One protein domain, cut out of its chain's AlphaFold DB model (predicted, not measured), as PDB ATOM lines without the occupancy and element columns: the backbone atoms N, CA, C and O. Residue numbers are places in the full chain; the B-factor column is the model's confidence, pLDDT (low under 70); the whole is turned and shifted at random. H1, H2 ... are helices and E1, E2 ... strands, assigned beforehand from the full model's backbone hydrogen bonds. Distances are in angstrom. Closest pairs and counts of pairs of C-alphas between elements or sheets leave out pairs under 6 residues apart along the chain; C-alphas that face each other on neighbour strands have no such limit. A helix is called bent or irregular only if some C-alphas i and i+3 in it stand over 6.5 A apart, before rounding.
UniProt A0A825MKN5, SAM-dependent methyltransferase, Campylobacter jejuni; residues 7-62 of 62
ATOM      1  N   SER A   7     298.377 284.066 396.112       97.31
ATOM      2  CA  SER A   7     297.296 284.268 397.084       97.31
ATOM      3  C   SER A   7     296.103 285.043 396.515       97.31
ATOM      4  O   SER A   7     295.021 285.007 397.108       97.31
ATOM      5  N   LYS A   8     296.282 285.748 395.392       96.38
ATOM      6  CA  LYS A   8     295.221 286.494 394.707       96.38
ATOM      7  C   LYS A   8     294.568 285.695 393.580       96.38
ATOM      8  O   LYS A   8     293.450 286.020 393.198       96.38
ATOM      9  N   GLN A   9     295.250 284.692 393.035       97.75
ATOM     10  CA  GLN A   9     294.784 283.944 391.869       97.75
ATOM     11  C   GLN A   9     293.507 283.157 392.177       97.75
ATOM     12  O   GLN A   9     293.245 282.789 393.322       97.75
ATOM     13  N   GLU A  10     292.678 282.969 391.150       97.94
ATOM     14  CA  GLU A  10     291.333 282.376 391.213       97.94
ATOM     15  C   GLU A  10     290.327 283.138 392.093       97.94
ATOM     16  O   GLU A  10     289.147 282.791 392.141       97.94
ATOM     17  N   LYS A  11     290.746 284.238 392.729       97.56
ATOM     18  CA  LYS A  11     289.851 285.148 393.439       97.56
ATOM     19  C   LYS A  11     289.309 286.211 392.492       97.56
ATOM     20  O   LYS A  11     289.911 286.588 391.483       97.56
ATOM     21  N   ARG A  12     288.141 286.725 392.858       97.69
ATOM     22  CA  ARG A  12     287.494 287.848 392.187       97.69
ATOM     23  C   ARG A  12     288.189 289.155 392.570       97.69
ATOM     24  O   ARG A  12     288.413 289.403 393.754       97.69
ATOM     25  N   LEU A  13     288.476 290.013 391.593       96.44
ATOM     26  CA  LEU A  13     288.935 291.374 391.862       96.44
ATOM     27  C   LEU A  13     287.767 292.190 392.430       96.44
ATOM     28  O   LEU A  13     286.721 292.328 391.784       96.44
ATOM     29  N   TYR A  14     287.955 292.721 393.639       95.25
ATOM     30  CA  TYR A  14     286.935 293.479 394.358       95.25
ATOM     31  C   TYR A  14     286.350 294.609 393.495       95.25
ATOM     32  O   TYR A  14     287.067 295.277 392.758       95.25
ATOM     33  N   GLY A  15     285.026 294.786 393.554       97.00
ATOM     34  CA  GLY A  15     284.313 295.798 392.766       97.00
ATOM     35  C   GLY A  15     284.079 295.450 391.288       97.00
ATOM     36  O   GLY A  15     283.376 296.184 390.605       97.00
ATOM     37  N   THR A  16     284.585 294.321 390.777       96.69
ATOM     38  CA  THR A  16     284.451 293.942 389.351       96.69
ATOM     39  C   THR A  16     283.937 292.516 389.195       96.69
ATOM     40  O   THR A  16     283.873 291.786 390.174       96.69
ATOM     41  N   LYS A  17     283.563 292.065 387.994       97.19
ATOM     42  CA  LYS A  17     283.289 290.633 387.730       97.19
ATOM     43  C   LYS A  17     284.544 289.854 387.309       97.19
ATOM     44  O   LYS A  17     284.440 288.679 386.983       97.19
ATOM     45  N   PHE A  18     285.713 290.494 387.295       97.62
ATOM     46  CA  PHE A  18     286.932 289.872 386.803       97.62
ATOM     47  C   PHE A  18     287.534 288.909 387.820       97.62
ATOM     48  O   PHE A  18     287.557 289.175 389.022       97.62
ATOM     49  N   THR A  19     288.097 287.824 387.301       97.88
ATOM     50  CA  THR A  19     288.930 286.889 388.057       97.88
ATOM     51  C   THR A  19     290.401 287.240 387.861       97.88
ATOM     52  O   THR A  19     290.830 287.639 386.768       97.88
ATOM     53  N   VAL A  20     291.173 287.114 388.935       97.81
ATOM     54  CA  VAL A  20     292.629 287.229 388.901       97.81
ATOM     55  C   VAL A  20     293.212 285.879 388.485       97.81
ATOM     56  O   VAL A  20     292.892 284.851 389.075       97.81
ATOM     57  N   LYS A  21     294.057 285.871 387.457       97.75
ATOM     58  CA  LYS A  21     294.728 284.681 386.920       97.75
ATOM     59  C   LYS A  21     296.243 284.865 386.969       97.75
ATOM     60  O   LYS A  21     296.735 285.990 387.042       97.75
ATOM     61  N   SER A  22     296.982 283.761 386.915       97.44
ATOM     62  CA  SER A  22     298.432 283.821 386.722       97.44
ATOM     63  C   SER A  22     298.758 284.345 385.315       97.44
ATOM     64  O   SER A  22     298.108 283.897 384.368       97.44
ATOM     65  N   PRO A  23     299.790 285.194 385.136       96.69
ATOM     66  CA  PRO A  23     300.290 285.580 383.812       96.69
ATOM     67  C   PRO A  23     300.678 284.385 382.932       96.69
ATOM     68  O   PRO A  23     300.594 284.464 381.712       96.69
ATOM     69  N   LYS A  24     301.013 283.238 383.541       96.69
ATOM     70  CA  LYS A  24     301.363 281.999 382.830       96.69
ATOM     71  C   LYS A  24     300.261 281.477 381.905       96.69
ATOM     72  O   LYS A  24     300.572 280.722 380.992       96.69
ATOM     73  N   ILE A  25     299.006 281.890 382.103       96.31
ATOM     74  CA  ILE A  25     297.903 281.546 381.194       96.31
ATOM     75  C   ILE A  25     298.145 282.053 379.764       96.31
ATOM     76  O   ILE A  25     297.629 281.464 378.824       96.31
ATOM     77  N   LEU A  26     298.956 283.104 379.588       96.94
ATOM     78  CA  LEU A  26     299.279 283.671 378.275       96.94
ATOM     79  C   LEU A  26     300.091 282.719 377.386       96.94
ATOM     80  O   LEU A  26     300.109 282.902 376.171       96.94
ATOM     81  N   LYS A  27     300.732 281.693 377.965       96.69
ATOM     82  CA  LYS A  27     301.526 280.706 377.219       96.69
ATOM     83  C   LYS A  27     300.720 280.017 376.114       96.69
ATOM     84  O   LYS A  27     301.266 279.735 375.055       96.69
ATOM     85  N   ASP A  28     299.429 279.802 376.352       94.12
ATOM     86  CA  ASP A  28     298.537 279.078 375.442       94.12
ATOM     87  C   ASP A  28     297.559 280.023 374.709       94.12
ATOM     88  O   ASP A  28     296.478 279.606 374.296       94.12
ATOM     89  N   GLN A  29     297.885 281.320 374.603       92.62
ATOM     90  CA  GLN A  29     297.001 282.361 374.059       92.62
ATOM     91  C   GLN A  29     297.674 283.130 372.914       92.62
ATOM     92  O   GLN A  29     298.237 284.199 373.114       92.62
ATOM     93  N   ASP A  30     297.594 282.597 371.696       83.88
ATOM     94  CA  ASP A  30     298.326 283.139 370.539       83.88
ATOM     95  C   ASP A  30     297.725 284.418 369.921       83.88
ATOM     96  O   ASP A  30     298.414 285.098 369.173       83.88
ATOM     97  N   ASN A  31     296.471 284.762 370.227       88.19
ATOM     98  CA  ASN A  31     295.779 285.946 369.691       88.19
ATOM     99  C   ASN A  31     295.155 286.753 370.835       88.19
ATOM    100  O   ASN A  31     293.932 286.833 370.968       88.19
ATOM    101  N   SER A  32     295.991 287.265 371.731       94.19
ATOM    102  CA  SER A  32     295.550 288.031 372.896       94.19
ATOM    103  C   SER A  32     296.268 289.367 372.988       94.19
ATOM    104  O   SER A  32     297.473 289.450 372.762       94.19
ATOM    105  N   LEU A  33     295.506 290.387 373.380       96.94
ATOM    106  CA  LEU A  33     296.003 291.712 373.726       96.94
ATOM    107  C   LEU A  33     296.126 291.824 375.249       96.94
ATOM    108  O   LEU A  33     295.152 291.604 375.978       96.94
ATOM    109  N   VAL A  34     297.304 292.209 375.728       97.19
ATOM    110  CA  VAL A  34     297.556 292.549 377.129       97.19
ATOM    111  C   VAL A  34     297.660 294.061 377.272       97.19
ATOM    112  O   VAL A  34     298.480 294.715 376.636       97.19
ATOM    113  N   ILE A  35     296.831 294.616 378.154       97.94
ATOM    114  CA  ILE A  35     296.883 296.031 378.525       97.94
ATOM    115  C   ILE A  35     297.764 296.169 379.769       97.94
ATOM    116  O   ILE A  35     297.413 295.651 380.833       97.94
ATOM    117  N   LEU A  36     298.892 296.863 379.641       96.94
ATOM    118  CA  LEU A  36     299.813 297.147 380.736       96.94
ATOM    119  C   LEU A  36     299.488 298.499 381.370       96.94
ATOM    120  O   LEU A  36     299.657 299.552 380.761       96.94
ATOM    121  N   ASN A  37     299.029 298.438 382.617       95.38
ATOM    122  CA  ASN A  37     298.760 299.590 383.474       95.38
ATOM    123  C   ASN A  37     299.360 299.337 384.870       95.38
ATOM    124  O   ASN A  37     298.647 299.254 385.871       95.38
ATOM    125  N   ALA A  38     300.674 299.100 384.912       94.06
ATOM    126  CA  ALA A  38     301.444 298.814 386.125       94.06
ATOM    127  C   ALA A  38     302.476 299.916 386.449       94.06
ATOM    128  O   ALA A  38     303.313 299.750 387.337       94.06
ATOM    129  N   GLY A  39     302.416 301.051 385.744       94.69
ATOM    130  CA  GLY A  39     303.292 302.200 385.960       94.69
ATOM    131  C   GLY A  39     304.760 301.858 385.708       94.69
ATOM    132  O   GLY A  39     305.117 301.397 384.626       94.69
ATOM    133  N   VAL A  40     305.604 302.062 386.722       96.25
ATOM    134  CA  VAL A  40     307.063 301.851 386.641       96.25
ATOM    135  C   VAL A  40     307.467 300.419 386.275       96.25
ATOM    136  O   VAL A  40     308.586 300.205 385.827       96.25
ATOM    137  N   TYR A  41     306.561 299.450 386.433       96.44
ATOM    138  CA  TYR A  41     306.812 298.040 386.132       96.44
ATOM    139  C   TYR A  41     306.448 297.639 384.692       96.44
ATOM    140  O   TYR A  41     306.625 296.484 384.315       96.44
ATOM    141  N   ASN A  42     305.925 298.552 383.864       96.25
ATOM    142  CA  ASN A  42     305.463 298.209 382.513       96.25
ATOM    143  C   ASN A  42     306.570 297.573 381.648       96.25
ATOM    144  O   ASN A  42     306.299 296.598 380.951       96.25
ATOM    145  N   ASP A  43     307.801 298.088 381.706       97.25
ATOM    146  CA  ASP A  43     308.895 297.606 380.851       97.25
ATOM    147  C   ASP A  43     309.406 296.220 381.269       97.25
ATOM    148  O   ASP A  43     309.652 295.367 380.417       97.25
ATOM    149  N   GLU A  44     309.523 295.952 382.575       97.69
ATOM    150  CA  GLU A  44     309.914 294.619 383.055       97.69
ATOM    151  C   GLU A  44     308.828 293.568 382.793       97.69
ATOM    152  O   GLU A  44     309.151 292.434 382.442       97.69
ATOM    153  N   ILE A  45     307.548 293.944 382.907       97.69
ATOM    154  CA  ILE A  45     306.424 293.035 382.661       97.69
ATOM    155  C   ILE A  45     306.311 292.718 381.169       97.69
ATOM    156  O   ILE A  45     306.120 291.556 380.818       97.69
ATOM    157  N   GLU A  46     306.440 293.715 380.289       97.62
ATOM    158  CA  GLU A  46     306.486 293.478 378.841       97.62
ATOM    159  C   GLU A  46     307.614 292.509 378.487       97.62
ATOM    160  O   GLU A  46     307.378 291.519 377.795       97.62
ATOM    161  N   LYS A  47     308.819 292.766 379.009       98.06
ATOM    162  CA  LYS A  47     309.980 291.915 378.762       98.06
ATOM    163  C   LYS A  47     309.726 290.477 379.211       98.06
ATOM    164  O   LYS A  47     309.968 289.554 378.441       98.06
ATOM    165  N   ASP A  48     309.204 290.274 380.420       97.81
ATOM    166  CA  ASP A  48     308.909 288.930 380.929       97.81
ATOM    167  C   ASP A  48     307.841 288.214 380.087       97.81
ATOM    168  O   ASP A  48     307.996 287.039 379.752       97.81
ATOM    169  N   ILE A  49     306.785 288.924 379.675       97.12
ATOM    170  CA  ILE A  49     305.746 288.354 378.811       97.12
ATOM    171  C   ILE A  49     306.343 287.912 377.475       97.12
ATOM    172  O   ILE A  49     306.137 286.765 377.080       97.12
ATOM    173  N   LEU A  50     307.084 288.785 376.791       96.88
ATOM    174  CA  LEU A  50     307.563 288.514 375.435       96.88
ATOM    175  C   LEU A  50     308.738 287.528 375.403       96.88
ATOM    176  O   LEU A  50     308.801 286.697 374.499       96.88
ATOM    177  N   GLU A  51     309.646 287.582 376.381       97.88
ATOM    178  CA  GLU A  51     310.845 286.734 376.403       97.88
ATOM    179  C   GLU A  51     310.616 285.388 377.104       97.88
ATOM    180  O   GLU A  51     311.172 284.378 376.668       97.88
ATOM    181  N   ASN A  52     309.794 285.338 378.162       97.56
ATOM    182  CA  ASN A  52     309.684 284.152 379.022       97.56
ATOM    183  C   ASN A  52     308.326 283.437 378.957       97.56
ATOM    184  O   ASN A  52     308.242 282.271 379.355       97.56
ATOM    185  N   ILE A  53     307.258 284.098 378.491       96.44
ATOM    186  CA  ILE A  53     305.900 283.527 378.504       96.44
ATOM    187  C   ILE A  53     305.388 283.242 377.092       96.44
ATOM    188  O   ILE A  53     305.153 282.080 376.754       96.44
ATOM    189  N   ASN A  54     305.170 284.283 376.290       97.12
ATOM    190  CA  ASN A  54     304.667 284.182 374.928       97.12
ATOM    191  C   ASN A  54     304.986 285.447 374.108       97.12
ATOM    192  O   ASN A  54     304.351 286.488 374.264       97.12
ATOM    193  N   GLN A  55     305.911 285.306 373.157       96.19
ATOM    194  CA  GLN A  55     306.331 286.360 372.224       96.19
ATOM    195  C   GLN A  55     305.248 286.825 371.232       96.19
ATOM    196  O   GLN A  55     305.461 287.801 370.520       96.19
ATOM    197  N   LYS A  56     304.112 286.120 371.127       96.50
ATOM    198  CA  LYS A  56     303.022 286.456 370.189       96.50
ATOM    199  C   LYS A  56     301.963 287.383 370.788       96.50
ATOM    200  O   LYS A  56     301.017 287.748 370.098       96.50
ATOM    201  N   ILE A  57     302.086 287.721 372.069       97.19
ATOM    202  CA  ILE A  57     301.136 288.601 372.745       97.19
ATOM    203  C   ILE A  57     301.284 290.024 372.215       97.19
ATOM    204  O   ILE A  57     302.380 290.580 372.192       97.19
ATOM    205  N   GLU A  58     300.163 290.632 371.836       97.19
ATOM    206  CA  GLU A  58     300.109 292.060 371.545       97.19
ATOM    207  C   GLU A  58     300.036 292.843 372.861       97.19
ATOM    208  O   GLU A  58     299.330 292.440 373.792       97.19
ATOM    209  N   ILE A  59     300.755 293.962 372.959       97.06
ATOM    210  CA  ILE A  59     300.844 294.757 374.186       97.06
ATOM    211  C   ILE A  59     300.434 296.205 373.917       97.06
ATOM    212  O   ILE A  59     300.969 296.866 373.031       97.06
ATOM    213  N   LEU A  60     299.516 296.709 374.745       97.62
ATOM    214  CA  LEU A  60     299.130 298.117 374.804       97.62
ATOM    215  C   LEU A  60     299.508 298.690 376.172       97.62
ATOM    216  O   LEU A  60     298.966 298.263 377.192       97.62
ATOM    217  N   LYS A  61     300.411 299.670 376.202       94.81
ATOM    218  CA  LYS A  61     300.760 300.411 377.422       94.81
ATOM    219  C   LYS A  61     299.847 301.630 377.569       94.81
ATOM    220  O   LYS A  61     299.645 302.351 376.592       94.81
ATOM    221  N   LEU A  62     299.309 301.835 378.771       89.94
ATOM    222  CA  LEU A  62     298.508 303.007 379.152       89.94
ATOM    223  C   LEU A  62     299.254 303.897 380.148       89.94
ATOM    224  O   LEU A  62     300.095 303.358 380.906       89.94
TER     225      LEU A  62
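AT A GLANCE: This is residues 7 to 62 of the 62 residues of the protein "SAM-dependent methyltransferase" of Campylobacter jejuni (UniProt A0A825MKN5). One helix, H2, packs on one face of a small ribbon of two parallel strands, E1 and E2, and the short helix H1 sits beside the last part of H2. From this body the first stretch, residues 7 to 22, with no named element, loops away as an arm that makes much of the length. The printed part has 56 residues, with two named helices and two named strands in the order H1, E1, H2, E2; the sheet has the order E1, E2, and the class is mixed, helices and strands. The whole is only just compact, close to loose, with a radius of gyration of the C-alphas of 11.9 A and spans of 30 by 26 by 20 A.

HOW THE PARTS SIT: After residues 7 to 22 comes H1, residues 23 to 28. It touches H2, residues 39 to 53, which touches H1 with its residues 49 to 53 alone; the closest C-alphas are those of Lys 27 and Ile 53, 5.4 A apart. The two helices run the same way at a shallow tilt of 34.7 degrees, only just short of steep. E1, residues 33 to 36, and E2, residues 58 to 61, are parallel neighbours, their directions 25 degrees apart. N 34 and O 58, at 2.8 A, and N 60 and O 34, at 2.9 A, are within hydrogen-bond range. E1, H2 and E2 form a strand-helix-strand unit, two parallel neighbour strands with a helix between them along the chain, and its crossover is right-handed. The closest C-alphas of E1 and H2 are those of Leu 36 and Asn 42, 6.0 A apart; those of H2 and E2 are Asn 42 and Lys 61, 7.3 A apart. H1 and E2 are apart. Of the O i to N i+4 pairs, 9 of 11 in H2 and 0 of 2 in H1 are within hydrogen-bond range, while in H1 3 of 3 O i to N i+3 pairs are.

IN THESE COORDINATES: H1 begins at C-alpha 23, (300.290, 285.580, 383.812), and measures 10.7 A from first to last C-alpha. It is neither bent nor irregular, but only just: C-alphas 25 and 28 are 6.3 A apart. E1 measures 9.7 A. H2 begins at C-alpha 39, (303.292, 302.200, 385.960), and measures 20.3 A; it is irregular, with C-alphas 40 and 43 7.4 A apart. E2 measures 10.2 A and ends at C-alpha 61, (300.760, 300.411, 377.422).

THE WHOLE: The two C-alphas farthest apart are those of Gly 15 and Glu 51, at 32.5 A. The printed part has no cut and ends at residue 62, the chain's last. The links H1 to E1, E1 to H2 and H2 to E2 are tight. The mean pLDDT of the printed part is 96.2, and no printed residue is under 70.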